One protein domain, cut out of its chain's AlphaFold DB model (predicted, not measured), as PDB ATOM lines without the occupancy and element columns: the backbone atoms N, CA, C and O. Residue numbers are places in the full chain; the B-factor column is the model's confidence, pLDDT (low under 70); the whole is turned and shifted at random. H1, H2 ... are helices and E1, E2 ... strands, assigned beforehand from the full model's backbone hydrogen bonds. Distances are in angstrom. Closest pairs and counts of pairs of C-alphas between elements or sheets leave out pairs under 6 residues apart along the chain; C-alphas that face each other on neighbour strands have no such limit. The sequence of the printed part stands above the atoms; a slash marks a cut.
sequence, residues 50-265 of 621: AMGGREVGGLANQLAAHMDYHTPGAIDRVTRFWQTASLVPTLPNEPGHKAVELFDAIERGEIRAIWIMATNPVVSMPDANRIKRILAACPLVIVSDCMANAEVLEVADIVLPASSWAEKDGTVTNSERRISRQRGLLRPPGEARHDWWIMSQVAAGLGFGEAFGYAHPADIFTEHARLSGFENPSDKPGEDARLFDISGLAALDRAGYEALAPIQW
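This is residues 50 to 265 of the 621 residues of an uncharacterized protein of Salinicola sp (UniProt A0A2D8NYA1). At one end of the longest axis, a small parallel sheet, E1 E2 E3, has H6 over one face, with H3, H4 and H5 clustered near it; towards the other end, the hairpin E4 E5, H1, H2, H9 and H10 sit among long links. H7 meets the sheet E1 E2 E3 with its residues 195 to 198, near the start of H9, and runs from there away from both, with H8 folded back beside it. The printed part has 216 residues, with ten named helices and five named strands in the order H1 H2 H3 E1 H4 H5 E2 H6 E3 E4 E5 H7 H8 H9 H10; E4 and E5 are antiparallel. The class is mixed, helices and strands, with under half of the residues in named elements; the whole is compact, with a radius of gyration of the C-alphas of 18.5 A and spans of 52 by 42 by 39 A.

Start at H1, residues 50 to 55, where Gly 52 has its C-alpha 4.8 A from that of Thr 173 in E4, residues 170 to 173, their closest pair. H2, residues 74 to 82, is close but not clearly touching H9, residues 217 to 229; C-alphas 81 and 227 are closest, at 7.0 A. H3, residues 99 to 107, touches H5, residues 128 to 137, at Glu 107 and Ile 134, C-alphas 5.5 A apart. E1, residues 114 to 117, and E2, residues 141 to 145, are parallel, with N 116 and O 142 at 2.8 A. H4, residues 121 to 124, touches H5 only at the corner, C-alphas 122 and 128 being closest at 5.0 A. H6, residues 151 to 155, is on the sheet, over E2, at a height of 8.5 A. E3, residues 158 to 161, is parallel to E2, with N 143 and O 158 at 2.8 A. E1, H4 H5, E2 and E2, H6, E3 are strand-helix-strand units, parallel neighbour strands joined through helices, with right-handed crossovers. E5, residues 178 to 182, makes a hairpin with E4, with N 180 and O 172 at 2.8 A. H7, residues 195 to 205, only grazes the sheet with residues 195 to 198 and touches H8, residues 209 to 212, C-alphas 200 and 212 being closest at 5.1 A. H10, residues 254 to 259, is close but not clearly touching H9, C-alphas 218 and 254 being closest at 6.2 A. Every O i to N i+4 pair is within hydrogen-bond range in H2, H7, H9 and H10; H1 has 1 of 2, H3 4 of 5, H5 5 of 6, and H6 0 of 1 but 2 of 2 O i to N i+3 pairs, while H4 and H8 are too short.

Find C-alpha 50 at (114.223, 151.909, 12.887), where H1 begins. H9, 18.8 A long, starts at (106.163, 167.088, 18.673); H7 measures 15.4 A and H5 14.5 A. H10 ends at C-alpha 259, (115.332, 168.739, 28.662).

The C-alphas farthest apart, of Glu 154 and Asp 235, are 52.5 A apart. The printed part has no cut. The links H1 to H2, H2 to H3, E5 to H7 and H9 to H10 are long. Residues 234 to 240 have pLDDT under 70.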
ATOM      1  N   ALA A  50     114.925 153.138  13.262       92.75
ATOM      2  CA  ALA A  50     114.223 151.909  12.887       92.75
ATOM      3  C   ALA A  50     113.495 151.258  14.076       92.75
ATOM      4  O   ALA A  50     112.494 150.583  13.862       92.75
ATOM      5  N   MET A  51     113.996 151.443  15.305       93.81
ATOM      6  CA  MET A  51     113.300 150.992  16.510       93.81
ATOM      7  C   MET A  51     112.084 151.878  16.793       93.81
ATOM      8  O   MET A  51     110.979 151.356  16.886       93.81
ATOM      9  N   GLY A  52     112.254 153.207  16.795       94.62
ATOM     10  CA  GLY A  52     111.153 154.148  17.033       94.62
ATOM     11  C   GLY A  52     109.999 154.009  16.043       94.62
ATOM     12  O   GLY A  52     108.843 154.107  16.430       94.62
ATOM     13  N   GLY A  53     110.286 153.676  14.780       93.94
ATOM     14  CA  GLY A  53     109.243 153.354  13.803       93.94
ATOM     15  C   GLY A  53     108.371 152.156  14.205       93.94
ATOM     16  O   GLY A  53     107.175 152.166  13.949       93.94
ATOM     17  N   ARG A  54     108.936 151.134  14.862       92.62
ATOM     18  CA  ARG A  54     108.187 149.957  15.347       92.62
ATOM     19  C   ARG A  54     107.393 150.276  16.608       92.62
ATOM     20  O   ARG A  54     106.262 149.823  16.747       92.62
ATOM     21  N   GLU A  55     107.960 151.103  17.482       95.12
ATOM     22  CA  GLU A  55     107.312 151.578  18.711       95.12
ATOM     23  C   GLU A  55     105.978 152.270  18.392       95.12
ATOM     24  O   GLU A  55     104.969 152.002  19.038       95.12
ATOM     25  N   VAL A  56     105.933 153.068  17.320       95.06
ATOM     26  CA  VAL A  56     104.733 153.816  16.900       95.06
ATOM     27  C   VAL A  56     103.803 153.059  15.940       95.06
ATOM     28  O   VAL A  56     102.854 153.649  15.437       95.06
ATOM     29  N   GLY A  57     104.040 151.767  15.674       92.88
ATOM     30  CA  GLY A  57     103.186 150.966  14.779       92.88
ATOM     31  C   GLY A  57     103.460 151.165  13.283       92.88
ATOM     32  O   GLY A  57     102.588 150.956  12.452       92.88
ATOM     33  N   GLY A  58     104.677 151.557  12.903       91.81
ATOM     34  CA  GLY A  58     105.085 151.778  11.508       91.81
ATOM     35  C   GLY A  58     105.303 150.509  10.671       91.81
ATOM     36  O   GLY A  58     105.967 150.574   9.636       91.81
ATOM     37  N   LEU A  59     104.804 149.350  11.113       92.06
ATOM     38  CA  LEU A  59     104.813 148.099  10.354       92.06
ATOM     39  C   LEU A  59     103.378 147.730   9.977       92.06
ATOM     40  O   LEU A  59     102.487 147.796  10.812       92.06
ATOM     41  N   ALA A  60     103.165 147.266   8.744       92.44
ATOM     42  CA  ALA A  60     101.826 146.938   8.239       92.44
ATOM     43  C   ALA A  60     101.085 145.867   9.066       92.44
ATOM     44  O   ALA A  60      99.861 145.792   9.032       92.44
ATOM     45  N   ASN A  61     101.827 145.044   9.808       90.00
ATOM     46  CA  ASN A  61     101.314 143.960  10.638       90.00
ATOM     47  C   ASN A  61     101.275 144.274  12.138       90.00
ATOM     48  O   ASN A  61     101.062 143.355  12.925       90.00
ATOM     49  N   GLN A  62     101.494 145.527  12.536       92.12
ATOM     50  CA  GLN A  62     101.575 145.924  13.936       92.12
ATOM     51  C   GLN A  62     100.697 147.155  14.194       92.12
ATOM     52  O   GLN A  62     100.615 148.060  13.367       92.12
ATOM     53  N   LEU A  63     100.072 147.203  15.364       94.06
ATOM     54  CA  LEU A  63      99.469 148.405  15.927       94.06
ATOM     55  C   LEU A  63     100.529 149.195  16.725       94.06
ATOM     56  O   LEU A  63     101.653 148.737  16.976       94.06
ATOM     57  N   ALA A  64     100.179 150.416  17.128       94.06
ATOM     58  CA  ALA A  64     101.052 151.262  17.937       94.06
ATOM     59  C   ALA A  64     101.365 150.639  19.315       94.06
ATOM     60  O   ALA A  64     100.610 149.822  19.835       94.06
ATOM     61  N   ALA A  65     102.491 151.041  19.910       94.31
ATOM     62  CA  ALA A  65     102.959 150.609  21.229       94.31
ATOM     63  C   ALA A  65     103.136 149.083  21.384       94.31
ATOM     64  O   ALA A  65     102.780 148.513  22.414       94.31
ATOM     65  N   HIS A  66     103.718 148.431  20.366       91.69
ATOM     66  CA  HIS A  66     104.006 146.984  20.350       91.69
ATOM     67  C   HIS A  66     102.769 146.101  20.584       91.69
ATOM     68  O   HIS A  66     102.854 145.057  21.227       91.69
ATOM     69  N   MET A  67     101.612 146.526  20.075       92.00
ATOM     70  CA  MET A  67     100.418 145.686  20.000       92.00
ATOM     71  C   MET A  67     100.324 145.028  18.625       92.00
ATOM     72  O   MET A  67     100.534 145.693  17.617       92.00
ATOM     73  N   ASP A  68      99.958 143.751  18.569       89.25
ATOM     74  CA  ASP A  68      99.719 143.038  17.309       89.25
ATOM     75  C   ASP A  68      98.216 142.880  17.049       89.25
ATOM     76  O   ASP A  68      97.421 142.838  17.987       89.25
ATOM     77  N   TYR A  69      97.814 142.709  15.786       90.25
ATOM     78  CA  TYR A  69      96.405 142.474  15.417       90.25
ATOM     79  C   TYR A  69      95.801 141.232  16.087       90.25
ATOM     80  O   TYR A  69      94.611 141.201  16.384       90.25
ATOM     81  N   HIS A  70      96.622 140.217  16.368       87.38
ATOM     82  CA  HIS A  70      96.188 138.993  17.048       87.38
ATOM     83  C   HIS A  70      96.233 139.096  18.579       87.38
ATOM     84  O   HIS A  70      95.857 138.143  19.257       87.38
ATOM     85  N   THR A  71      96.693 140.222  19.139       85.88
ATOM     86  CA  THR A  71      96.654 140.446  20.589       85.88
ATOM     87  C   THR A  71      95.196 140.632  21.022       85.88
ATOM     88  O   THR A  71      94.530 141.544  20.514       85.88
ATOM     89  N   PRO A  72      94.676 139.827  21.968       86.31
ATOM     90  CA  PRO A  72      93.302 139.961  22.439       86.31
ATOM     91  C   PRO A  72      92.974 141.393  22.894       86.31
ATOM     92  O   PRO A  72      93.691 142.008  23.686       86.31
ATOM     93  N   GLY A  73      91.890 141.952  22.351       90.88
ATOM     94  CA  GLY A  73      91.401 143.291  22.699       90.88
ATOM     95  C   GLY A  73      92.273 144.468  22.239       90.88
ATOM     96  O   GLY A  73      91.939 145.605  22.556       90.88
ATOM     97  N   ALA A  74      93.362 144.252  21.490       92.31
ATOM     98  CA  ALA A  74      94.259 145.344  21.097       92.31
ATOM     99  C   ALA A  74      93.595 146.390  20.192       92.31
ATOM    100  O   ALA A  74      93.781 147.584  20.413       92.31
ATOM    101  N   ILE A  75      92.784 145.957  19.222       95.12
ATOM    102  CA  ILE A  75      92.036 146.868  18.343       95.12
ATOM    103  C   ILE A  75      91.085 147.740  19.169       95.12
ATOM    104  O   ILE A  75      91.139 148.961  19.068       95.12
ATOM    105  N   ASP A  76      90.272 147.131  20.038       95.50
ATOM    106  CA  ASP A  76      89.355 147.857  20.929       95.50
ATOM    107  C   ASP A  76      90.100 148.854  21.826       95.50
ATOM    108  O   ASP A  76      89.707 150.015  21.935       95.50
ATOM    109  N   ARG A  77      91.219 148.432  22.420       95.25
ATOM    110  CA  ARG A  77      92.046 149.276  23.285       95.25
ATOM    111  C   ARG A  77      92.559 150.517  22.561       95.25
ATOM    112  O   ARG A  77      92.458 151.615  23.102       95.25
ATOM    113  N   VAL A  78      93.094 150.354  21.349       95.94
ATOM    114  CA  VAL A  78      93.576 151.481  20.537       95.94
ATOM    115  C   VAL A  78      92.407 152.372  20.108       95.94
ATOM    116  O   VAL A  78      92.507 153.591  20.222       95.94
ATOM    117  N   THR A  79      91.275 151.788  19.707       96.69
ATOM    118  CA  THR A  79      90.058 152.539  19.367       96.69
ATOM    119  C   THR A  79      89.576 153.400  20.535       96.69
ATOM    120  O   THR A  79      89.342 154.594  20.359       96.69
ATOM    121  N   ARG A  80      89.480 152.833  21.747       96.81
ATOM    122  CA  ARG A  80      89.076 153.566  22.959       96.81
ATOM    123  C   ARG A  80      90.067 154.647  23.365       96.81
ATOM    124  O   ARG A  80      89.653 155.640  23.956       96.81
ATOM    125  N   PHE A  81      91.351 154.456  23.083       97.31
ATOM    126  CA  PHE A  81      92.368 155.457  23.380       97.31
ATOM    127  C   PHE A  81      92.302 156.654  22.417       97.31
ATOM    128  O   PHE A  81      92.420 157.791  22.860       97.31
ATOM    129  N   TRP A  82      92.104 156.407  21.118       96.62
ATOM    130  CA  TRP A  82      92.099 157.450  20.081       96.62
ATOM    131  C   TRP A  82      90.733 158.066  19.784       96.62
ATOM    132  O   TRP A  82      90.653 158.998  18.982       96.62
ATOM    133  N   GLN A  83      89.652 157.578  20.396       96.25
ATOM    134  CA  GLN A  83      88.363 158.251  20.279       96.25
ATOM    135  C   GLN A  83      88.448 159.678  20.839       96.25
ATOM    136  O   GLN A  83      89.058 159.932  21.879       96.25
ATOM    137  N   THR A  84      87.804 160.610  20.153       95.19
ATOM    138  CA  THR A  84      87.654 161.997  20.582       95.19
ATOM    139  C   THR A  84      86.205 162.248  21.010       95.19
ATOM    140  O   THR A  84      85.404 161.318  21.117       95.19
ATOM    141  N   ALA A  85      85.837 163.503  21.283       92.94
ATOM    142  CA  ALA A  85      84.468 163.824  21.679       92.94
ATOM    143  C   ALA A  85      83.462 163.567  20.544       92.94
ATOM    144  O   ALA A  85      82.320 163.195  20.819       92.94
ATOM    145  N   SER A  86      83.876 163.768  19.287       94.31
ATOM    146  CA  SER A  86      83.010 163.597  18.114       94.31
ATOM    147  C   SER A  86      83.388 162.433  17.188       94.31
ATOM    148  O   SER A  86      82.607 162.095  16.296       94.31
ATOM    149  N   LEU A  87      84.544 161.791  17.395       95.12
ATOM    150  CA  LEU A  87      85.070 160.754  16.508       95.12
ATOM    151  C   LEU A  87      85.370 159.459  17.266       95.12
ATOM    152  O   LEU A  87      86.129 159.456  18.228       95.12
ATOM    153  N   VAL A  88      84.867 158.336  16.757       96.25
ATOM    154  CA  VAL A  88      85.339 156.997  17.136       96.25
ATOM    155  C   VAL A  88      86.072 156.411  15.927       96.25
ATOM    156  O   VAL A  88      85.446 156.261  14.874       96.25
ATOM    157  N   PRO A  89      87.383 156.122  16.013       94.06
ATOM    158  CA  PRO A  89      88.138 155.636  14.867       94.06
ATOM    159  C   PRO A  89      87.745 154.197  14.508       94.06
ATOM    160  O   PRO A  89      87.602 153.339  15.377       94.06
ATOM    161  N   THR A  90      87.642 153.917  13.210       92.94
ATOM    162  CA  THR A  90      87.515 152.549  12.694       92.94
ATOM    163  C   THR A  90      88.893 152.050  12.290       92.94
ATOM    164  O   THR A  90      89.460 152.511  11.299       92.94
ATOM    165  N   LEU A  91      89.433 151.107  13.054       92.88
ATOM    166  CA  LEU A  91      90.702 150.459  12.738       92.88
ATOM    167  C   LEU A  91      90.475 149.235  11.833       92.88
ATOM    168  O   LEU A  91      89.417 148.604  11.914       92.88
ATOM    169  N   PRO A  92      91.440 148.881  10.968       92.56
ATOM    170  CA  PRO A  92      91.380 147.631  10.218       92.56
ATOM    171  C   PRO A  92      91.396 146.423  11.168       92.56
ATOM    172  O   PRO A  92      92.009 146.462  12.231       92.56
ATOM    173  N   ASN A  93      90.729 145.337  10.770       91.50
ATOM    174  CA  ASN A  93      90.663 144.104  11.568       91.50
ATOM    175  C   ASN A  93      91.843 143.150  11.316       91.50
ATOM    176  O   ASN A  93      92.026 142.196  12.062       91.50
ATOM    177  N   GLU A  94      92.626 143.401  10.267       93.62
ATOM    178  CA  GLU A  94      93.692 142.525   9.781       93.62
ATOM    179  C   GLU A  94      94.920 143.360   9.370       93.62
ATOM    180  O   GLU A  94      94.768 144.531   8.998       93.62
ATOM    181  N   PRO A  95      96.128 142.765   9.380       94.44
ATOM    182  CA  PRO A  95      97.337 143.363   8.823       94.44
ATOM    183  C   PRO A  95      97.186 143.880   7.387       94.44
ATOM    184  O   PRO A  95      96.568 143.244   6.534       94.44
ATOM    185  N   GLY A  96      97.851 144.998   7.093       94.06
ATOM    186  CA  GLY A  96      98.045 145.472   5.723       94.06
ATOM    187  C   GLY A  96      99.150 144.712   4.977       94.06
ATOM    188  O   GLY A  96      99.887 143.904   5.549       94.06
ATOM    189  N   HIS A  97      99.316 145.025   3.691       95.31
ATOM    190  CA  HIS A  97     100.361 144.424   2.859       95.31
ATOM    191  C   HIS A  97     101.774 144.786   3.328       95.31
ATOM    192  O   HIS A  97     102.091 145.949   3.597       95.31
ATOM    193  N   LYS A  98     102.671 143.793   3.339       94.88
ATOM    194  CA  LYS A  98     104.112 144.035   3.517       94.88
ATOM    195  C   LYS A  98     104.697 144.664   2.254       94.88
ATOM    196  O   LYS A  98     104.120 144.579   1.179       94.88
ATOM    197  N   ALA A  99     105.883 145.262   2.362       93.00
ATOM    198  CA  ALA A  99     106.437 146.124   1.316       93.00
ATOM    199  C   ALA A  99     106.484 145.509  -0.100       93.00
ATOM    200  O   ALA A  99     106.210 146.222  -1.051       93.00
ATOM    201  N   VAL A 100     106.831 144.225  -0.264       94.88
ATOM    202  CA  VAL A 100     106.844 143.579  -1.597       94.88
ATOM    203  C   VAL A 100     105.417 143.371  -2.115       94.88
ATOM    204  O   VAL A 100     105.089 143.830  -3.206       94.88
ATOM    205  N   GLU A 101     104.552 142.774  -1.294       95.81
ATOM    206  CA  GLU A 101     103.139 142.515  -1.612       95.81
ATOM    207  C   GLU A 101     102.350 143.802  -1.886       95.81
ATOM    208  O   GLU A 101     101.437 143.804  -2.708       95.81
ATOM    209  N   LEU A 102     102.717 144.905  -1.223       96.94
ATOM    210  CA  LEU A 102     102.126 146.230  -1.404       96.94
ATOM    211  C   LEU A 102     102.216 146.666  -2.867       96.94
ATOM    212  O   LEU A 102     101.230 147.129  -3.434       96.94
ATOM    213  N   PHE A 103     103.383 146.504  -3.494       97.12
ATOM    214  CA  PHE A 103     103.554 146.879  -4.895       97.12
ATOM    215  C   PHE A 103     102.832 145.918  -5.838       97.12
ATOM    216  O   PHE A 103     102.274 146.371  -6.834       97.12
ATOM    217  N   ASP A 104     102.756 144.629  -5.504       96.50
ATOM    218  CA  ASP A 104     101.938 143.689  -6.273       96.50
ATOM    219  C   ASP A 104     100.446 144.067  -6.213       96.50
ATOM    220  O   ASP A 104      99.750 143.982  -7.221       96.50
ATOM    221  N   ALA A 105      99.949 144.525  -5.059       97.88
ATOM    222  CA  ALA A 105      98.573 144.998  -4.897       97.88
ATOM    223  C   ALA A 105      98.292 146.295  -5.679       97.88
ATOM    224  O   ALA A 105      97.207 146.451  -6.243       97.88
ATOM    225  N   ILE A 106      99.270 147.205  -5.776       98.19
ATOM    226  CA  ILE A 106      99.172 148.383  -6.655       98.19
ATOM    227  C   ILE A 106      99.095 147.942  -8.120       98.19
ATOM    228  O   ILE A 106      98.229 148.413  -8.851       98.19
ATOM    229  N   GLU A 107      99.951 147.009  -8.547       97.25
ATOM    230  CA  GLU A 107      99.954 146.519  -9.932       97.25
ATOM    231  C   GLU A 107      98.637 145.819 -10.306       97.25
ATOM    232  O   GLU A 107      98.147 145.983 -11.422       97.25
ATOM    233  N   ARG A 108      98.020 145.090  -9.364       97.88
ATOM    234  CA  ARG A 108      96.686 144.485  -9.538       97.88
ATOM    235  C   ARG A 108      95.531 145.496  -9.497       97.88
ATOM    236  O   ARG A 108      94.399 145.125  -9.791       97.88
ATOM    237  N   GLY A 109      95.791 146.753  -9.135       97.44
ATOM    238  CA  GLY A 109      94.778 147.807  -9.022       97.44
ATOM    239  C   GLY A 109      93.954 147.777  -7.729       97.44
ATOM    240  O   GLY A 109      92.981 148.524  -7.616       97.44
ATOM    241  N   GLU A 110      94.331 146.953  -6.747       97.88
ATOM    242  CA  GLU A 110      93.693 146.896  -5.421       97.88
ATOM    243  C   GLU A 110      94.005 148.160  -4.609       97.88
ATOM    244  O   GLU A 110      93.143 148.697  -3.912       97.88
ATOM    245  N   ILE A 111      95.229 148.679  -4.752       98.00
ATOM    246  CA  ILE A 111      95.661 149.950  -4.167       98.00
ATOM    247  C   ILE A 111      95.736 151.002  -5.267       98.00
ATOM    248  O   ILE A 111      96.505 150.880  -6.218       98.00
ATOM    249  N   ARG A 112      94.951 152.069  -5.108       98.25
ATOM    250  CA  ARG A 112      94.859 153.168  -6.085       98.25
ATOM    251  C   ARG A 112      95.539 154.460  -5.645       98.25
ATOM    252  O   ARG A 112      95.635 155.382  -6.444       98.25
ATOM    253  N   ALA A 113      95.975 154.532  -4.392       98.44
ATOM    254  CA  ALA A 113      96.703 155.667  -3.851       98.44
ATOM    255  C   ALA A 113      97.812 155.176  -2.921       98.44
ATOM    256  O   ALA A 113      97.575 154.302  -2.084       98.44
ATOM    257  N   ILE A 114      99.004 155.752  -3.045       98.31
ATOM    258  CA  ILE A 114     100.138 155.484  -2.160       98.31
ATOM    259  C   ILE A 114     100.786 156.797  -1.726       98.31
ATOM    260  O   ILE A 114     101.051 157.674  -2.544       98.31
ATOM    261  N   TRP A 115     101.082 156.909  -0.431       98.31
ATOM    262  CA  TRP A 115     101.890 157.994   0.116       98.31
ATOM    263  C   TRP A 115     103.243 157.457   0.588       98.31
ATOM    264  O   TRP A 115     103.338 156.690   1.544       98.31
ATOM    265  N   ILE A 116     104.303 157.859  -0.105       98.12
ATOM    266  CA  ILE A 116     105.687 157.485   0.163       98.12
ATOM    267  C   ILE A 116     106.350 158.597   0.983       98.12
ATOM    268  O   ILE A 116     106.523 159.715   0.503       98.12
ATOM    269  N   MET A 117     106.754 158.296   2.218       96.12
ATOM    270  CA  MET A 117     107.385 159.268   3.118       96.12
ATOM    271  C   MET A 117     108.844 158.897   3.393       96.12
ATOM    272  O   MET A 117     109.130 157.824   3.925       96.12
ATOM    273  N   ALA A 118     109.773 159.794   3.050       92.06
ATOM    274  CA  ALA A 118     111.204 159.699   3.362       92.06
ATOM    275  C   ALA A 118     111.881 158.367   2.961       92.06
ATOM    276  O   ALA A 118     112.822 157.905   3.618       92.06
ATOM    277  N   THR A 119     111.422 157.742   1.874       93.81
ATOM    278  CA  THR A 119     111.991 156.508   1.319       93.81
ATOM    279  C   THR A 119     111.974 156.535  -0.207       93.81
ATOM    280  O   THR A 119     111.207 157.267  -0.822       93.81
ATOM    281  N   ASN A 120     112.838 155.735  -0.831       95.44
ATOM    282  CA  ASN A 120     112.996 155.682  -2.282       95.44
ATOM    283  C   ASN A 120     112.878 154.221  -2.774       95.44
ATOM    284  O   ASN A 120     113.898 153.533  -2.947       95.44
ATOM    285  N   PRO A 121     111.645 153.703  -2.941       95.88
ATOM    286  CA  PRO A 121     111.410 152.301  -3.278       95.88
ATOM    287  C   PRO A 121     111.795 151.962  -4.722       95.88
ATOM    288  O   PRO A 121     112.199 150.832  -4.970       95.88
ATOM    289  N   VAL A 122     111.796 152.938  -5.641       95.25
ATOM    290  CA  VAL A 122     112.212 152.741  -7.048       95.25
ATOM    291  C   VAL A 122     113.709 152.451  -7.218       95.25
ATOM    292  O   VAL A 122     114.167 152.174  -8.322       95.25
ATOM    293  N   VAL A 123     114.475 152.489  -6.121       94.62
ATOM    294  CA  VAL A 123     115.896 152.109  -6.072       94.62
ATOM    295  C   VAL A 123     116.153 150.993  -5.058       94.62
ATOM    296  O   VAL A 123     116.954 150.097  -5.307       94.62
ATOM    297  N   SER A 124     115.527 151.071  -3.879       93.88
ATOM    298  CA  SER A 124     115.897 150.242  -2.724       93.88
ATOM    299  C   SER A 124     115.161 148.904  -2.612       93.88
ATOM    300  O   SER A 124     115.631 148.036  -1.872       93.88
ATOM    301  N   MET A 125     114.050 148.724  -3.331       94.75
ATOM    302  CA  MET A 125     113.292 147.470  -3.338       94.75
ATOM    303  C   MET A 125     113.914 146.425  -4.281       94.75
ATOM    304  O   MET A 125     114.584 146.793  -5.252       94.75
ATOM    305  N   PRO A 126     113.703 145.116  -4.030       94.38
ATOM    306  CA  PRO A 126     113.913 144.103  -5.061       94.38
ATOM    307  C   PRO A 126     113.027 144.401  -6.276       94.38
ATOM    308  O   PRO A 126     111.957 144.992  -6.138       94.38
ATOM    309  N   ASP A 127     113.491 144.006  -7.458       92.56
ATOM    310  CA  ASP A 127     112.834 144.295  -8.736       92.56
ATOM    311  C   ASP A 127     112.507 145.793  -8.939       92.56
ATOM    312  O   ASP A 127     111.453 146.190  -9.437       92.56
ATOM    313  N   ALA A 128     113.445 146.657  -8.536       91.81
ATOM    314  CA  ALA A 128     113.307 148.117  -8.555       91.81
ATOM    315  C   ALA A 128     112.809 148.693  -9.903       91.81
ATOM    316  O   ALA A 128     112.068 149.678  -9.934       91.81
ATOM    317  N   ASN A 129     113.175 148.059 -11.025       88.31
ATOM    318  CA  ASN A 129     112.732 148.458 -12.365       88.31
ATOM    319  C   ASN A 129     111.224 148.237 -12.576       88.31
ATOM    320  O   ASN A 129     110.564 149.050 -13.226       88.31
ATOM    321  N   ARG A 130     110.657 147.153 -12.031       94.19
ATOM    322  CA  ARG A 130     109.208 146.925 -12.017       94.19
ATOM    323  C   ARG A 130     108.512 147.916 -11.089       94.19
ATOM    324  O   ARG A 130     107.531 148.516 -11.512       94.19
ATOM    325  N   ILE A 131     109.065 148.186  -9.903       95.56
ATOM    326  CA  ILE A 131     108.475 149.134  -8.938       95.56
ATOM    327  C   ILE A 131     108.257 150.526  -9.541       95.56
ATOM    328  O   ILE A 131     107.193 151.113  -9.354       95.56
ATOM    329  N   LYS A 132     109.219 151.049 -10.314       94.31
ATOM    330  CA  LYS A 132     109.056 152.350 -10.988       94.31
ATOM    331  C   LYS A 132     107.879 152.356 -11.971       94.31
ATOM    332  O   LYS A 132     107.127 153.323 -12.001       94.31
ATOM    333  N   ARG A 133     107.689 151.271 -12.734       95.31
ATOM    334  CA  ARG A 133     106.553 151.120 -13.664       95.31
ATOM    335  C   ARG A 133     105.219 151.000 -12.930       95.31
ATOM    336  O   ARG A 133     104.253 151.614 -13.359       95.31
ATOM    337  N   ILE A 134     105.190 150.253 -11.825       97.62
ATOM    338  CA  ILE A 134     104.005 150.111 -10.967       97.62
ATOM    339  C   ILE A 134     103.567 151.480 -10.443       97.62
ATOM    340  O   ILE A 134     102.400 151.833 -10.558       97.62
ATOM    341  N   LEU A 135     104.504 152.264  -9.904       97.88
ATOM    342  CA  LEU A 135     104.195 153.594  -9.383       97.88
ATOM    343  C   LEU A 135     103.755 154.560 -10.483       97.88
ATOM    344  O   LEU A 135     102.770 155.254 -10.292       97.88
ATOM    345  N   ALA A 136     104.404 154.545 -11.651       97.31
ATOM    346  CA  ALA A 136     103.992 155.375 -12.786       97.31
ATOM    347  C   ALA A 136     102.580 155.051 -13.316       97.31
ATOM    348  O   ALA A 136     101.972 155.884 -13.979       97.31
ATOM    349  N   ALA A 137     102.073 153.840 -13.060       97.81
ATOM    350  CA  ALA A 137     100.717 153.424 -13.416       97.81
ATOM    351  C   ALA A 137      99.709 153.564 -12.257       97.81
ATOM    352  O   ALA A 137      98.513 153.347 -12.461       97.81
ATOM    353  N   CYS A 138     100.167 153.887 -11.042       98.44
ATOM    354  CA  CYS A 138      99.297 154.053  -9.886       98.44
ATOM    355  C   CYS A 138      98.477 155.347 -10.042       98.44
ATOM    356  O   CYS A 138      99.063 156.378 -10.355       98.44
ATOM    357  N   PRO A 139      97.150 155.336  -9.811       98.50
ATOM    358  CA  PRO A 139      96.316 156.523 -10.016       98.50
ATOM    359  C   PRO A 139      96.672 157.745  -9.160       98.50
ATOM    360  O   PRO A 139      96.285 158.854  -9.525       98.50
ATOM    361  N   LEU A 140      97.317 157.547  -8.006       98.75
ATOM    362  CA  LEU A 140      97.772 158.637  -7.150       98.75
ATOM    363  C   LEU A 140      99.028 158.241  -6.364       98.75
ATOM    364  O   LEU A 140      98.983 157.381  -5.480       98.75
ATOM    365  N   VAL A 141     100.130 158.938  -6.617       98.81
ATOM    366  CA  VAL A 141     101.394 158.808  -5.893       98.81
ATOM    367  C   VAL A 141     101.725 160.127  -5.202       98.81
ATOM    368  O   VAL A 141     102.034 161.136  -5.833       98.81
ATOM    369  N   ILE A 142     101.704 160.112  -3.873       98.69
ATOM    370  CA  ILE A 142     102.108 161.237  -3.028       98.69
ATOM    371  C   ILE A 142     103.507 160.947  -2.492       98.69
ATOM    372  O   ILE A 142     103.756 159.864  -1.960       98.69
ATOM    373  N   VAL A 143     104.423 161.908  -2.584       98.56
ATOM    374  CA  VAL A 143     105.776 161.771  -2.040       98.56
ATOM    375  C   VAL A 143     106.097 162.915  -1.088       98.56
ATOM    376  O   VAL A 143     106.079 164.081  -1.473       98.56
ATOM    377  N   SER A 144     106.463 162.575   0.149       97.62
ATOM    378  CA  SER A 144     107.097 163.500   1.093       97.62
ATOM    379  C   SER A 144     108.597 163.236   1.145       97.62
ATOM    380  O   SER A 144     109.034 162.207   1.665       97.62
ATOM    381  N   ASP A 145     109.397 164.164   0.618       95.94
ATOM    382  CA  ASP A 145     110.860 164.067   0.622       95.94
ATOM    383  C   ASP A 145     111.498 165.442   0.882       95.94
ATOM    384  O   ASP A 145     110.889 166.493   0.685       95.94
ATOM    385  N   CYS A 146     112.743 165.426   1.351       94.50
ATOM    386  CA  CYS A 146     113.557 166.616   1.599       94.50
ATOM    387  C   CYS A 146     114.569 166.892   0.473       94.50
ATOM    388  O   CYS A 146     115.283 167.893   0.521       94.50
ATOM    389  N   MET A 147     114.666 166.006  -0.527       92.56
ATOM    390  CA  MET A 147     115.670 166.062  -1.587       92.56
ATOM    391  C   MET A 147     115.015 166.074  -2.969       92.56
ATOM    392  O   MET A 147     114.483 165.067  -3.423       92.56
ATOM    393  N   ALA A 148     115.158 167.188  -3.689       89.56
ATOM    394  CA  ALA A 148     114.589 167.375  -5.029       89.56
ATOM    395  C   ALA A 148     115.132 166.409  -6.103       89.56
ATOM    396  O   ALA A 148     114.571 166.314  -7.186       89.56
ATOM    397  N   ASN A 149     116.234 165.704  -5.828       85.19
ATOM    398  CA  ASN A 149     116.854 164.759  -6.756       85.19
ATOM    399  C   ASN A 149     116.578 163.285  -6.409       85.19
ATOM    400  O   ASN A 149     117.305 162.401  -6.868       85.19
ATOM    401  N   ALA A 150     115.602 163.007  -5.544       92.06
ATOM    402  CA  ALA A 150     115.174 161.643  -5.269       92.06
ATOM    403  C   ALA A 150     114.416 161.069  -6.479       92.06
ATOM    404  O   ALA A 150     113.408 161.625  -6.892       92.06
ATOM    405  N   GLU A 151     114.876 159.932  -7.018       92.88
ATOM    406  CA  GLU A 151     114.300 159.307  -8.229       92.88
ATOM    407  C   GLU A 151     112.792 159.007  -8.107       92.88
ATOM    408  O   GLU A 151     112.068 159.051  -9.093       92.88
ATOM    409  N   VAL A 152     112.292 158.746  -6.894       95.69
ATOM    410  CA  VAL A 152     110.857 158.512  -6.656       95.69
ATOM    411  C   VAL A 152     109.983 159.734  -6.984       95.69
ATOM    412  O   VAL A 152     108.803 159.568  -7.266       95.69
ATOM    413  N   LEU A 153     110.543 160.950  -7.001       96.31
ATOM    414  CA  LEU A 153     109.803 162.161  -7.370       96.31
ATOM    415  C   LEU A 153     109.396 162.180  -8.849       96.31
ATOM    416  O   LEU A 153     108.441 162.860  -9.198       96.31
ATOM    417  N   GLU A 154     110.079 161.418  -9.711       95.44
ATOM    418  CA  GLU A 154     109.755 161.328 -11.144       95.44
ATOM    419  C   GLU A 154     108.419 160.623 -11.418       95.44
ATOM    420  O   GLU A 154     107.895 160.715 -12.524       95.44
ATOM    421  N   VAL A 155     107.886 159.897 -10.431       96.75
ATOM    422  CA  VAL A 155     106.613 159.165 -10.518       96.75
ATOM    423  C   VAL A 155     105.573 159.698  -9.529       96.75
ATOM    424  O   VAL A 155     104.603 159.007  -9.248       96.75
ATOM    425  N   ALA A 156     105.799 160.882  -8.952       98.12
ATOM    426  CA  ALA A 156     104.891 161.502  -7.994       98.12
ATOM    427  C   ALA A 156     103.880 162.418  -8.697       98.12
ATOM    428  O   ALA A 156     104.273 163.276  -9.486       98.12
ATOM    429  N   ASP A 157     102.606 162.309  -8.332       98.56
ATOM    430  CA  ASP A 157     101.566 163.273  -8.710       98.56
ATOM    431  C   ASP A 157     101.562 164.482  -7.766       98.56
ATOM    432  O   ASP A 157     101.317 165.616  -8.176       98.56
ATOM    433  N   ILE A 158     101.849 164.243  -6.481       98.06
ATOM    434  CA  ILE A 158     101.927 165.276  -5.443       98.06
ATOM    435  C   ILE A 158     103.267 165.157  -4.722       98.06
ATOM    436  O   ILE A 158     103.596 164.109  -4.168       98.06
ATOM    437  N   VAL A 159     104.012 166.262  -4.661       97.88
ATOM    438  CA  VAL A 159     105.257 166.363  -3.893       97.88
ATOM    439  C   VAL A 159     105.056 167.304  -2.710       97.88
ATOM    440  O   VAL A 159     104.685 168.462  -2.878       97.88
ATOM    441  N   LEU A 160     105.330 166.804  -1.506       97.56
ATOM    442  CA  LEU A 160     105.208 167.537  -0.248       97.56
ATOM    443  C   LEU A 160     106.615 167.781   0.327       97.56
ATOM    444  O   LEU A 160     107.244 166.831   0.803       97.56
ATOM    445  N   PRO A 161     107.143 169.020   0.290       96.81
ATOM    446  CA  PRO A 161     108.497 169.303   0.755       96.81
ATOM    447  C   PRO A 161     108.606 169.096   2.272       96.81
ATOM    448  O   PRO A 161     108.017 169.828   3.073       96.81
ATOM    449  N   ALA A 162     109.384 168.095   2.674       96.81
ATOM    450  CA  ALA A 162     109.565 167.722   4.071       96.81
ATOM    451  C   ALA A 162     110.882 168.270   4.643       96.81
ATOM    452  O   ALA A 162     111.899 168.358   3.956       96.81
ATOM    453  N   SER A 163     110.884 168.601   5.934       95.81
ATOM    454  CA  SER A 163     112.088 169.033   6.657       95.81
ATOM    455  C   SER A 163     113.172 167.942   6.692       95.81
ATOM    456  O   SER A 163     112.868 166.757   6.843       95.81
ATOM    457  N   SER A 164     114.446 168.326   6.620       93.31
ATOM    458  CA  SER A 164     115.599 167.423   6.741       93.31
ATOM    459  C   SER A 164     116.080 167.258   8.190       93.31
ATOM    460  O   SER A 164     115.610 167.914   9.113       93.31
ATOM    461  N   TRP A 165     117.057 166.373   8.421       91.81
ATOM    462  CA  TRP A 165     117.543 166.012   9.766       91.81
ATOM    463  C   TRP A 165     117.941 167.213  10.639       91.81
ATOM    464  O   TRP A 165     117.576 167.242  11.810       91.81
ATOM    465  N   ALA A 166     118.652 168.196  10.074       93.38
ATOM    466  CA  ALA A 166     119.105 169.379  10.811       93.38
ATOM    467  C   ALA A 166     117.972 170.370  11.127       93.38
ATOM    468  O   ALA A 166     118.181 171.307  11.888       93.38
ATOM    469  N   GLU A 167     116.792 170.180  10.543       95.81
ATOM    470  CA  GLU A 167     115.621 171.041  10.726       95.81
ATOM    471  C   GLU A 167     114.581 170.377  11.633       95.81
ATOM    472  O   GLU A 167     113.875 171.059  12.365       95.81
ATOM    473  N   LYS A 168     114.488 169.042  11.588       94.75
ATOM    474  CA  LYS A 168     113.532 168.239  12.359       94.75
ATOM    475  C   LYS A 168     113.717 168.394  13.868       94.75
ATOM    476  O   LYS A 168     114.837 168.362  14.377       94.75
ATOM    477  N   ASP A 169     112.586 168.423  14.566       94.94
ATOM    478  CA  ASP A 169     112.490 168.330  16.018       94.94
ATOM    479  C   ASP A 169     111.651 167.099  16.413       94.94
ATOM    480  O   ASP A 169     110.570 166.882  15.863       94.94
ATOM    481  N   GLY A 170     112.158 166.258  17.317       96.25
ATOM    482  CA  GLY A 170     111.534 164.981  17.664       96.25
ATOM    483  C   GLY A 170     112.365 164.112  18.612       96.25
ATOM    484  O   GLY A 170     113.285 164.576  19.295       96.25
ATOM    485  N   THR A 171     112.087 162.815  18.613       97.06
ATOM    486  CA  THR A 171     112.910 161.798  19.274       97.06
ATOM    487  C   THR A 171     113.318 160.709  18.292       97.06
ATOM    488  O   THR A 171     112.644 160.448  17.295       97.06
ATOM    489  N   VAL A 172     114.462 160.086  18.566       96.81
ATOM    490  CA  VAL A 172     114.934 158.893  17.860       96.81
ATOM    491  C   VAL A 172     115.267 157.800  18.864       96.81
ATOM    492  O   VAL A 172     115.872 158.085  19.900       96.81
ATOM    493  N   THR A 173     114.912 156.559  18.539       97.12
ATOM    494  CA  THR A 173     115.230 155.375  19.335       97.12
ATOM    495  C   THR A 173     116.207 154.473  18.585       97.12
ATOM    496  O   THR A 173     115.926 154.000  17.478       97.12
ATOM    497  N   ASN A 174     117.377 154.239  19.188       95.50
ATOM    498  CA  ASN A 174     118.450 153.429  18.601       95.50
ATOM    499  C   ASN A 174     118.282 151.913  18.889       95.50
ATOM    500  O   ASN A 174     117.333 151.485  19.545       95.50
ATOM    501  N   SER A 175     119.223 151.079  18.421       93.06
ATOM    502  CA  SER A 175     119.148 149.609  18.564       93.06
ATOM    503  C   SER A 175     119.151 149.100  20.012       93.06
ATOM    504  O   SER A 175     118.696 147.987  20.259       93.06
ATOM    505  N   GLU A 176     119.648 149.887  20.970       93.38
ATOM    506  CA  GLU A 176     119.651 149.526  22.395       93.38
ATOM    507  C   GLU A 176     118.441 150.085  23.161       93.38
ATOM    508  O   GLU A 176     118.477 150.136  24.391       93.38
ATOM    509  N   ARG A 177     117.375 150.487  22.445       95.69
ATOM    510  CA  ARG A 177     116.130 151.053  23.002       95.69
ATOM    511  C   ARG A 177     116.294 152.437  23.633       95.69
ATOM    512  O   ARG A 177     115.443 152.874  24.405       95.69
ATOM    513  N   ARG A 178     117.399 153.136  23.350       97.62
ATOM    514  CA  ARG A 178     117.649 154.463  23.917       97.62
ATOM    515  C   ARG A 178     116.948 155.534  23.100       97.62
ATOM    516  O   ARG A 178     117.335 155.797  21.961       97.62
ATOM    517  N   ILE A 179     115.981 156.182  23.728       98.25
ATOM    518  CA  ILE A 179     115.283 157.362  23.233       98.25
ATOM    519  C   ILE A 179     116.194 158.566  23.447       98.25
ATOM    520  O   ILE A 179     116.707 158.780  24.544       98.25
ATOM    521  N   SER A 180     116.415 159.348  22.396       97.38
ATOM    522  CA  SER A 180     117.220 160.570  22.429       97.38
ATOM    523  C   SER A 180     116.492 161.712  21.731       97.38
ATOM    524  O   SER A 180     115.857 161.511  20.695       97.38
ATOM    525  N   ARG A 181     116.613 162.932  22.264       96.88
ATOM    526  CA  ARG A 181     116.074 164.144  21.633       96.88
ATOM    527  C   ARG A 181     116.858 164.515  20.376       96.88
ATOM    528  O   ARG A 181     118.062 164.763  20.444       96.88
ATOM    529  N   GLN A 182     116.154 164.622  19.253       95.12
ATOM    530  CA  GLN A 182     116.642 165.249  18.030       95.12
ATOM    531  C   GLN A 182     116.160 166.699  17.992       95.12
ATOM    532  O   GLN A 182     114.965 166.943  17.861       95.12
ATOM    533  N   ARG A 183     117.087 167.653  18.096       93.94
ATOM    534  CA  ARG A 183     116.776 169.087  18.111       93.94
ATOM    535  C   ARG A 183     117.087 169.710  16.756       93.94
ATOM    536  O   ARG A 183     118.160 169.461  16.204       93.94
ATOM    537  N   GLY A 184     116.171 170.541  16.268       93.62
ATOM    538  CA  GLY A 184     116.401 171.347  15.078       93.62
ATOM    539  C   GLY A 184     117.538 172.341  15.320       93.62
ATOM    540  O   GLY A 184     117.544 173.071  16.309       93.62
ATOM    541  N   LEU A 185     118.514 172.352  14.419       95.75
ATOM    542  CA  LEU A 185     119.613 173.320  14.366       95.75
ATOM    543  C   LEU A 185     119.301 174.470  13.401       95.75
ATOM    544  O   LEU A 185     119.820 175.571  13.551       95.75
ATOM    545  N   LEU A 186     118.474 174.196  12.391       95.69
ATOM    546  CA  LEU A 186     118.101 175.109  11.319       95.69
ATOM    547  C   LEU A 186     116.578 175.195  11.204       95.69
ATOM    548  O   LEU A 186     115.855 174.290  11.614       95.69
ATOM    549  N   ARG A 187     116.083 176.282  10.611       93.94
ATOM    550  CA  ARG A 187     114.667 176.388  10.233       93.94
ATOM    551  C   ARG A 187     114.423 175.624   8.924       93.94
ATOM    552  O   ARG A 187     115.302 175.682   8.060       93.94
ATOM    553  N   PRO A 188     113.255 174.974   8.741       94.69
ATOM    554  CA  PRO A 188     112.887 174.387   7.456       94.69
ATOM    555  C   PRO A 188     112.990 175.418   6.314       94.69
ATOM    556  O   PRO A 188     112.512 176.547   6.475       94.69
ATOM    557  N   PRO A 189     113.632 175.081   5.182       93.75
ATOM    558  CA  PRO A 189     113.822 176.008   4.075       93.75
ATOM    559  C   PRO A 189     112.536 176.193   3.259       93.75
ATOM    560  O   PRO A 189     111.836 175.230   2.956       93.75
ATOM    561  N   GLY A 190     112.264 177.431   2.838       94.88
ATOM    562  CA  GLY A 190     111.134 177.756   1.962       94.88
ATOM    563  C   GLY A 190     109.790 177.271   2.519       94.88
ATOM    564  O   GLY A 190     109.398 177.616   3.635       94.88
ATOM    565  N   GLU A 191     109.088 176.459   1.734       95.06
ATOM    566  CA  GLU A 191     107.785 175.887   2.096       95.06
ATOM    567  C   GLU A 191     107.890 174.548   2.832       95.06
ATOM    568  O   GLU A 191     106.865 173.964   3.173       95.06
ATOM    569  N   ALA A 192     109.104 174.063   3.122       96.81
ATOM    570  CA  ALA A 192     109.277 172.790   3.801       96.81
ATOM    571  C   ALA A 192     108.603 172.792   5.181       96.81
ATOM    572  O   ALA A 192     108.615 173.786   5.919       96.81
ATOM    573  N   ARG A 193     108.002 171.657   5.540       97.00
ATOM    574  CA  ARG A 193     107.320 171.452   6.825       97.00
ATOM    575  C   ARG A 193     107.730 170.126   7.450       97.00
ATOM    576  O   ARG A 193     108.274 169.247   6.786       97.00
ATOM    577  N   HIS A 194     107.511 169.983   8.752       97.12
ATOM    578  CA  HIS A 194     107.738 168.705   9.420       97.12
ATOM    579  C   HIS A 194     106.722 167.661   8.956       97.12
ATOM    580  O   HIS A 194     105.556 167.993   8.768       97.12
ATOM    581  N   ASP A 195     107.146 166.401   8.833       96.50
ATOM    582  CA  ASP A 195     106.272 165.314   8.371       96.50
ATOM    583  C   ASP A 195     104.995 165.196   9.220       96.50
ATOM    584  O   ASP A 195     103.907 165.072   8.669       96.50
ATOM    585  N   TRP A 196     105.099 165.324  10.551       96.56
ATOM    586  CA  TRP A 196     103.935 165.291  11.449       96.56
ATOM    587  C   TRP A 196     102.943 166.425  11.163       96.56
ATOM    588  O   TRP A 196     101.737 166.212  11.206       96.56
ATOM    589  N   TRP A 197     103.442 167.617  10.825       97.75
ATOM    590  CA  TRP A 197     102.593 168.761  10.510       97.75
ATOM    591  C   TRP A 197     101.855 168.519   9.197       97.75
ATOM    592  O   TRP A 197     100.656 168.759   9.118       97.75
ATOM    593  N   ILE A 198     102.560 167.992   8.187       98.00
ATOM    594  CA  ILE A 198     101.971 167.639   6.890       98.00
ATOM    595  C   ILE A 198     100.848 166.612   7.095       98.00
ATOM    596  O   ILE A 198      99.744 166.819   6.597       98.00
ATOM    597  N   MET A 199     101.095 165.561   7.885       97.38
ATOM    598  CA  MET A 199     100.080 164.563   8.249       97.38
ATOM    599  C   MET A 199      98.863 165.206   8.927       97.38
ATOM    600  O   MET A 199      97.734 164.945   8.514       97.38
ATOM    601  N   SER A 200      99.075 166.098   9.901       98.25
ATOM    602  CA  SER A 200      97.986 166.821  10.570       98.25
ATOM    603  C   SER A 200      97.169 167.693   9.616       98.25
ATOM    604  O   SER A 200      95.947 167.738   9.732       98.25
ATOM    605  N   GLN A 201      97.805 168.373   8.656       98.06
ATOM    606  CA  GLN A 201      97.078 169.197   7.685       98.06
ATOM    607  C   GLN A 201      96.270 168.356   6.697       98.06
ATOM    608  O   GLN A 201      95.135 168.711   6.383       98.06
ATOM    609  N   VAL A 202      96.819 167.231   6.230       97.75
ATOM    610  CA  VAL A 202      96.077 166.304   5.363       97.75
ATOM    611  C   VAL A 202      94.886 165.717   6.121       97.75
ATOM    612  O   VAL A 202      93.773 165.729   5.601       97.75
ATOM    613  N   ALA A 203      95.082 165.288   7.371       97.19
ATOM    614  CA  ALA A 203      93.999 164.802   8.220       97.19
ATOM    615  C   ALA A 203      92.906 165.865   8.419       97.19
ATOM    616  O   ALA A 203      91.723 165.563   8.271       97.19
ATOM    617  N   ALA A 204      93.285 167.122   8.671       97.31
ATOM    618  CA  ALA A 204      92.343 168.234   8.770       97.31
ATOM    619  C   ALA A 204      91.559 168.456   7.464       97.31
ATOM    620  O   ALA A 204      90.337 168.599   7.509       97.31
ATOM    621  N   GLY A 205      92.229 168.413   6.309       97.56
ATOM    622  CA  GLY A 205      91.585 168.515   4.993       97.56
ATOM    623  C   GLY A 205      90.606 167.373   4.691       97.56
ATOM    624  O   GLY A 205      89.648 167.571   3.948       97.56
ATOM    625  N   LEU A 206      90.806 166.204   5.304       96.44
ATOM    626  CA  LEU A 206      89.911 165.045   5.225       96.44
ATOM    627  C   LEU A 206      88.796 165.051   6.290       96.44
ATOM    628  O   LEU A 206      88.007 164.112   6.342       96.44
ATOM    629  N   GLY A 207      88.712 166.089   7.129       96.19
ATOM    630  CA  GLY A 207      87.689 166.221   8.172       96.19
ATOM    631  C   GLY A 207      88.065 165.629   9.535       96.19
ATOM    632  O   GLY A 207      87.244 165.648  10.446       96.19
ATOM    633  N   PHE A 208      89.303 165.165   9.720       96.44
ATOM    634  CA  PHE A 208      89.799 164.569  10.971       96.44
ATOM    635  C   PHE A 208      90.612 165.547  11.835       96.44
ATOM    636  O   PHE A 208      91.412 165.131  12.668       96.44
ATOM    637  N   GLY A 209      90.431 166.860  11.652       95.25
ATOM    638  CA  GLY A 209      91.239 167.885  12.326       95.25
ATOM    639  C   GLY A 209      91.213 167.808  13.859       95.25
ATOM    640  O   GLY A 209      92.234 168.074  14.488       95.25
ATOM    641  N   GLU A 210      90.091 167.385  14.456       94.62
ATOM    642  CA  GLU A 210      89.959 167.191  15.912       94.62
ATOM    643  C   GLU A 210      90.967 166.171  16.464       94.62
ATOM    644  O   GLU A 210      91.553 166.406  17.517       94.62
ATOM    645  N   ALA A 211      91.218 165.078  15.738       95.44
ATOM    646  CA  ALA A 211      92.109 164.000  16.174       95.44
ATOM    647  C   ALA A 211      93.603 164.295  15.937       95.44
ATOM    648  O   ALA A 211      94.456 163.579  16.445       95.44
ATOM    649  N   PHE A 212      93.934 165.340  15.169       96.62
ATOM    650  CA  PHE A 212      95.309 165.637  14.739       96.62
ATOM    651  C   PHE A 212      95.771 167.058  15.105       96.62
ATOM    652  O   PHE A 212      96.725 167.576  14.511       96.62
ATOM    653  N   GLY A 213      95.112 167.690  16.081       94.75
ATOM    654  CA  GLY A 213      95.331 169.071  16.533       94.75
ATOM    655  C   GLY A 213      96.632 169.325  17.310       94.75
ATOM    656  O   GLY A 213      96.619 170.049  18.302       94.75
ATOM    657  N   TYR A 214      97.752 168.738  16.888       97.31
ATOM    658  CA  TYR A 214      99.053 168.898  17.540       97.31
ATOM    659  C   TYR A 214      99.688 170.256  17.221       97.31
ATOM    660  O   TYR A 214      99.773 170.659  16.059       97.31
ATOM    661  N   ALA A 215     100.204 170.940  18.243       96.19
ATOM    662  CA  ALA A 215     100.954 172.186  18.085       96.19
ATOM    663  C   ALA A 215     102.470 171.941  18.094       96.19
ATOM    664  O   ALA A 215     103.240 172.730  17.538       96.19
ATOM    665  N   HIS A 216     102.906 170.846  18.724       97.12
ATOM    666  CA  HIS A 216     104.310 170.497  18.868       97.12
ATOM    667  C   HIS A 216     104.550 168.974  18.892       97.12
ATOM    668  O   HIS A 216     103.752 168.247  19.478       97.12
ATOM    669  N   PRO A 217     105.713 168.463  18.426       97.31
ATOM    670  CA  PRO A 217     106.163 167.088  18.673       97.31
ATOM    671  C   PRO A 217     106.065 166.578  20.121       97.31
ATOM    672  O   PRO A 217     106.056 165.371  20.341       97.31
ATOM    673  N   ALA A 218     106.015 167.475  21.112       98.19
ATOM    674  CA  ALA A 218     105.883 167.099  22.519       98.19
ATOM    675  C   ALA A 218     104.470 166.569  22.821       98.19
ATOM    676  O   ALA A 218     104.317 165.635  23.606       98.19
ATOM    677  N   ASP A 219     103.457 167.113  22.144       98.25
ATOM    678  CA  ASP A 219     102.068 166.673  22.259       98.25
ATOM    679  C   ASP A 219     101.950 165.226  21.759       98.25
ATOM    680  O   ASP A 219     101.452 164.354  22.466       98.25
ATOM    681  N   ILE A 220     102.547 164.950  20.594       98.19
ATOM    682  CA  ILE A 220     102.600 163.615  19.979       98.19
ATOM    683  C   ILE A 220     103.388 162.638  20.862       98.19
ATOM    684  O   ILE A 220     102.953 161.515  21.104       98.19
ATOM    685  N   PHE A 221     104.553 163.056  21.369       98.56
ATOM    686  CA  PHE A 221     105.387 162.210  22.224       98.56
ATOM    687  C   PHE A 221     104.673 161.821  23.524       98.56
ATOM    688  O   PHE A 221     104.702 160.658  23.922       98.56
ATOM    689  N   THR A 222     104.025 162.781  24.186       98.44
ATOM    690  CA  THR A 222     103.312 162.515  25.442       98.44
ATOM    691  C   THR A 222     102.050 161.690  25.221       98.44
ATOM    692  O   THR A 222     101.763 160.821  26.041       98.44
ATOM    693  N   GLU A 223     101.334 161.873  24.107       98.38
ATOM    694  CA  GLU A 223     100.242 160.977  23.712       98.38
ATOM    695  C   GLU A 223     100.744 159.545  23.488       98.38
ATOM    696  O   GLU A 223     100.199 158.607  24.074       98.38
ATOM    697  N   HIS A 224     101.826 159.370  22.724       98.19
ATOM    698  CA  HIS A 224     102.437 158.059  22.509       98.19
ATOM    699  C   HIS A 224     102.857 157.402  23.833       98.19
ATOM    700  O   HIS A 224     102.633 156.207  24.045       98.19
ATOM    701  N   ALA A 225     103.392 158.193  24.767       98.44
ATOM    702  CA  ALA A 225     103.730 157.709  26.094       98.44
ATOM    703  C   ALA A 225     102.505 157.280  26.912       98.44
ATOM    704  O   ALA A 225     102.546 156.221  27.543       98.44
ATOM    705  N   ARG A 226     101.393 158.025  26.852       98.25
ATOM    706  CA  ARG A 226     100.120 157.614  27.474       98.25
ATOM    707  C   ARG A 226      99.609 156.304  26.881       98.25
ATOM    708  O   ARG A 226      99.264 155.410  27.648       98.25
ATOM    709  N   LEU A 227      99.624 156.159  25.554       97.62
ATOM    710  CA  LEU A 227      99.189 154.930  24.883       97.62
ATOM    711  C   LEU A 227     100.014 153.718  25.332       97.62
ATOM    712  O   LEU A 227      99.460 152.650  25.581       97.62
ATOM    713  N   SER A 228     101.331 153.885  25.494       96.69
ATOM    714  CA  SER A 228     102.204 152.790  25.938       96.69
ATOM    715  C   SER A 228     101.851 152.246  27.332       96.69
ATOM    716  O   SER A 228     102.005 151.048  27.569       96.69
ATOM    717  N   GLY A 229     101.314 153.090  28.223       95.38
ATOM    718  CA  GLY A 229     100.848 152.697  29.559       95.38
ATOM    719  C   GLY A 229      99.354 152.377  29.654       95.38
ATOM    720  O   GLY A 229      98.915 151.822  30.660       95.38
ATOM    721  N   PHE A 230      98.557 152.728  28.642       95.75
ATOM    722  CA  PHE A 230      97.111 152.527  28.665       95.75
ATOM    723  C   PHE A 230      96.791 151.029  28.684       95.75
ATOM    724  O   PHE A 230      97.096 150.306  27.734       95.75
ATOM    725  N   GLU A 231      96.226 150.553  29.797       93.44
ATOM    726  CA  GLU A 231      95.985 149.124  30.047       93.44
ATOM    727  C   GLU A 231      97.245 148.271  29.814       93.44
ATOM    728  O   GLU A 231      97.226 147.259  29.107       93.44
ATOM    729  N   ASN A 232      98.375 148.733  30.357       91.50
ATOM    730  CA  ASN A 232      99.627 147.984  30.389       91.50
ATOM    731  C   ASN A 232     100.001 147.658  31.844       91.50
ATOM    732  O   ASN A 232     100.534 148.525  32.542       91.50
ATOM    733  N   PRO A 233      99.683 146.459  32.356       81.94
ATOM    734  CA  PRO A 233     100.022 146.106  33.728       81.94
ATOM    735  C   PRO A 233     101.545 145.983  33.886       81.94
ATOM    736  O   PRO A 233     102.187 145.200  33.192       81.94
ATOM    737  N   SER A 234     102.126 146.740  34.821       68.31
ATOM    738  CA  SER A 234     103.577 146.729  35.088       68.31
ATOM    739  C   SER A 234     104.006 145.687  36.130       68.31
ATOM    740  O   SER A 234     105.185 145.348  36.205       68.31
ATOM    741  N   ASP A 235     103.055 145.136  36.891       61.78
ATOM    742  CA  ASP A 235     103.335 144.306  38.071       61.78
ATOM    743  C   ASP A 235     103.479 142.801  37.772       61.78
ATOM    744  O   ASP A 235     103.914 142.041  38.640       61.78
ATOM    745  N   LYS A 236     103.101 142.336  36.570       57.00
ATOM    746  CA  LYS A 236     103.220 140.926  36.158       57.00
ATOM    747  C   LYS A 236     103.564 140.804  34.670       57.00
ATOM    748  O   LYS A 236     102.703 141.113  33.848       57.00
ATOM    749  N   PRO A 237     104.762 140.315  34.298       56.03
ATOM    750  CA  PRO A 237     105.003 139.871  32.930       56.03
ATOM    751  C   PRO A 237     104.078 138.682  32.619       56.03
ATOM    752  O   PRO A 237     103.985 137.735  33.398       56.03
ATOM    753  N   GLY A 238     103.337 138.771  31.517       59.59
ATOM    754  CA  GLY A 238     102.323 137.803  31.095       59.59
ATOM    755  C   GLY A 238     101.703 138.217  29.757       59.59
ATOM    756  O   GLY A 238     102.152 139.189  29.153       59.59
ATOM    757  N   GLU A 239     100.680 137.495  29.297       58.97
ATOM    758  CA  GLU A 239     100.061 137.671  27.966       58.97
ATOM    759  C   GLU A 239      99.572 139.107  27.680       58.97
ATOM    760  O   GLU A 239      99.679 139.574  26.548       58.97
ATOM    761  N   ASP A 240      99.135 139.834  28.712       66.88
ATOM    762  CA  ASP A 240      98.589 141.192  28.580       66.88
ATOM    763  C   ASP A 240      99.621 142.319  28.795       66.88
ATOM    764  O   ASP A 240      99.319 143.495  28.560       66.88
ATOM    765  N   ALA A 241     100.839 141.990  29.244       80.06
ATOM    766  CA  ALA A 241     101.872 142.967  29.583       80.06
ATOM    767  C   ALA A 241     102.828 143.209  28.408       80.06
ATOM    768  O   ALA A 241     103.478 142.298  27.891       80.06
ATOM    769  N   ARG A 242     102.965 144.473  28.004       89.56
ATOM    770  CA  ARG A 242     103.844 144.888  26.906       89.56
ATOM    771  C   ARG A 242     105.151 145.417  27.474       89.56
ATOM    772  O   ARG A 242     105.155 146.352  28.270       89.56
ATOM    773  N   LEU A 243     106.275 144.872  27.000       91.12
ATOM    774  CA  LEU A 243     107.615 145.334  27.399       91.12
ATOM    775  C   LEU A 243     107.885 146.796  27.032       91.12
ATOM    776  O   LEU A 243     108.681 147.461  27.692       91.12
ATOM    777  N   PHE A 244     107.297 147.270  25.931       94.62
ATOM    778  CA  PHE A 244     107.399 148.671  25.559       94.62
ATOM    779  C   PHE A 244     106.439 149.489  26.416       94.62
ATOM    780  O   PHE A 244     105.224 149.439  26.238       94.62
ATOM    781  N   ASP A 245     107.018 150.246  27.335       95.56
ATOM    782  CA  ASP A 245     106.310 151.146  28.227       95.56
ATOM    783  C   ASP A 245     107.194 152.366  28.463       95.56
ATOM    784  O   ASP A 245     108.325 152.243  28.932       95.56
ATOM    785  N   ILE A 246     106.703 153.542  28.090       98.00
ATOM    786  CA  ILE A 246     107.339 154.833  28.366       98.00
ATOM    787  C   ILE A 246     106.370 155.766  29.102       98.00
ATOM    788  O   ILE A 246     106.533 156.987  29.075       98.00
ATOM    789  N   SER A 247     105.351 155.209  29.760       97.44
ATOM    790  CA  SER A 247     104.308 155.949  30.478       97.44
ATOM    791  C   SER A 247     104.850 156.854  31.582       97.44
ATOM    792  O   SER A 247     104.251 157.888  31.877       97.44
ATOM    793  N   GLY A 248     106.038 156.556  32.118       97.31
ATOM    794  CA  GLY A 248     106.756 157.444  33.036       97.31
ATOM    795  C   GLY A 248     107.111 158.809  32.426       97.31
ATOM    796  O   GLY A 248     107.451 159.734  33.156       97.31
ATOM    797  N   LEU A 249     107.006 158.957  31.101       98.19
ATOM    798  CA  LEU A 249     107.259 160.191  30.353       98.19
ATOM    799  C   LEU A 249     105.967 160.881  29.864       98.19
ATOM    800  O   LEU A 249     106.032 161.908  29.192       98.19
ATOM    801  N   ALA A 250     104.786 160.352  30.203       97.94
ATOM    802  CA  ALA A 250     103.488 160.842  29.722       97.94
ATOM    803  C   ALA A 250     103.081 162.232  30.251       97.94
ATOM    804  O   ALA A 250     102.243 162.906  29.645       97.94
ATOM    805  N   ALA A 251     103.653 162.640  31.386       97.25
ATOM    806  CA  ALA A 251     103.363 163.905  32.062       97.25
ATOM    807  C   ALA A 251     104.410 164.999  31.784       97.25
ATOM    808  O   ALA A 251     104.384 166.041  32.437       97.25
ATOM    809  N   LEU A 252     105.347 164.771  30.852       97.69
ATOM    810  CA  LEU A 252     106.310 165.803  30.471       97.69
ATOM    811  C   LEU A 252     105.579 167.003  29.868       97.69
ATOM    812  O   LEU A 252     104.805 166.867  28.924       97.69
ATOM    813  N   ASP A 253     105.869 168.188  30.384       97.12
ATOM    814  CA  ASP A 253     105.525 169.425  29.706       97.12
ATOM    815  C   ASP A 253     106.544 169.725  28.592       97.12
ATOM    816  O   ASP A 253     107.491 168.970  28.327       97.12
ATOM    817  N   ARG A 254     106.361 170.862  27.914       96.69
ATOM    818  CA  ARG A 254     107.258 171.296  26.840       96.69
ATOM    819  C   ARG A 254     108.712 171.382  27.320       96.69
ATOM    820  O   ARG A 254     109.604 170.918  26.612       96.69
ATOM    821  N   ALA A 255     108.949 171.955  28.500       97.81
ATOM    822  CA  ALA A 255     110.288 172.136  29.052       97.81
ATOM    823  C   ALA A 255     110.943 170.792  29.410       97.81
ATOM    824  O   ALA A 255     112.107 170.573  29.078       97.81
ATOM    825  N   GLY A 256     110.190 169.867  30.008       97.88
ATOM    826  CA  GLY A 256     110.635 168.515  30.326       97.88
ATOM    827  C   GLY A 256     110.972 167.699  29.079       97.88
ATOM    828  O   GLY A 256     112.018 167.054  29.030       97.88
ATOM    829  N   TYR A 257     110.149 167.783  28.030       98.06
ATOM    830  CA  TYR A 257     110.460 167.177  26.733       98.06
ATOM    831  C   TYR A 257     111.733 167.776  26.113       98.06
ATOM    832  O   TYR A 257     112.589 167.048  25.607       98.06
ATOM    833  N   GLU A 258     111.906 169.099  26.171       97.06
ATOM    834  CA  GLU A 258     113.123 169.756  25.686       97.06
ATOM    835  C   GLU A 258     114.375 169.360  26.471       97.06
ATOM    836  O   GLU A 258     115.446 169.206  25.881       97.06
ATOM    837  N   ALA A 259     114.246 169.146  27.779       97.31
ATOM    838  CA  ALA A 259     115.332 168.739  28.662       97.31
ATOM    839  C   ALA A 259     115.567 167.219  28.699       97.31
ATOM    840  O   ALA A 259     116.498 166.775  29.373       97.31
ATOM    841  N   LEU A 260     114.766 166.418  27.982       97.62
ATOM    842  CA  LEU A 260     114.820 164.957  28.046       97.62
ATOM    843  C   LEU A 260     116.231 164.441  27.724       97.62
ATOM    844  O   LEU A 260     116.734 164.555  26.597       97.62
ATOM    845  N   ALA A 261     116.858 163.863  28.746       97.38
ATOM    846  CA  ALA A 261     118.136 163.185  28.635       97.38
ATOM    847  C   ALA A 261     117.955 161.802  27.981       97.38
ATOM    848  O   ALA A 261     116.884 161.205  28.101       97.38
ATOM    849  N   PRO A 262     118.988 161.263  27.305       98.06
ATOM    850  CA  PRO A 262     118.885 159.955  26.674       98.06
ATOM    851  C   PRO A 262     118.542 158.837  27.670       98.06
ATOM    852  O   PRO A 262     119.303 158.581  28.605       98.06
ATOM    853  N   ILE A 263     117.446 158.118  27.434       98.31
ATOM    854  CA  ILE A 263     116.890 157.129  28.373       98.31
ATOM    855  C   ILE A 263     116.495 155.841  27.647       98.31
ATOM    856  O   ILE A 263     116.062 155.886  26.500       98.31
ATOM    857  N   GLN A 264     116.688 154.683  28.281       97.88
ATOM    858  CA  GLN A 264     116.327 153.382  27.708       97.88
ATOM    859  C   GLN A 264     114.980 152.916  28.238       97.88
ATOM    860  O   GLN A 264     114.791 152.867  29.453       97.88
ATOM    861  N   TRP A 265     114.080 152.529  27.336       97.19
ATOM    862  CA  TRP A 265     112.815 151.923  27.736       97.19
ATOM    863  C   TRP A 265     112.986 150.434  28.109       97.19
ATOM    864  O   TRP A 265     113.903 149.771  27.588       97.19
TER     865      TRP A 265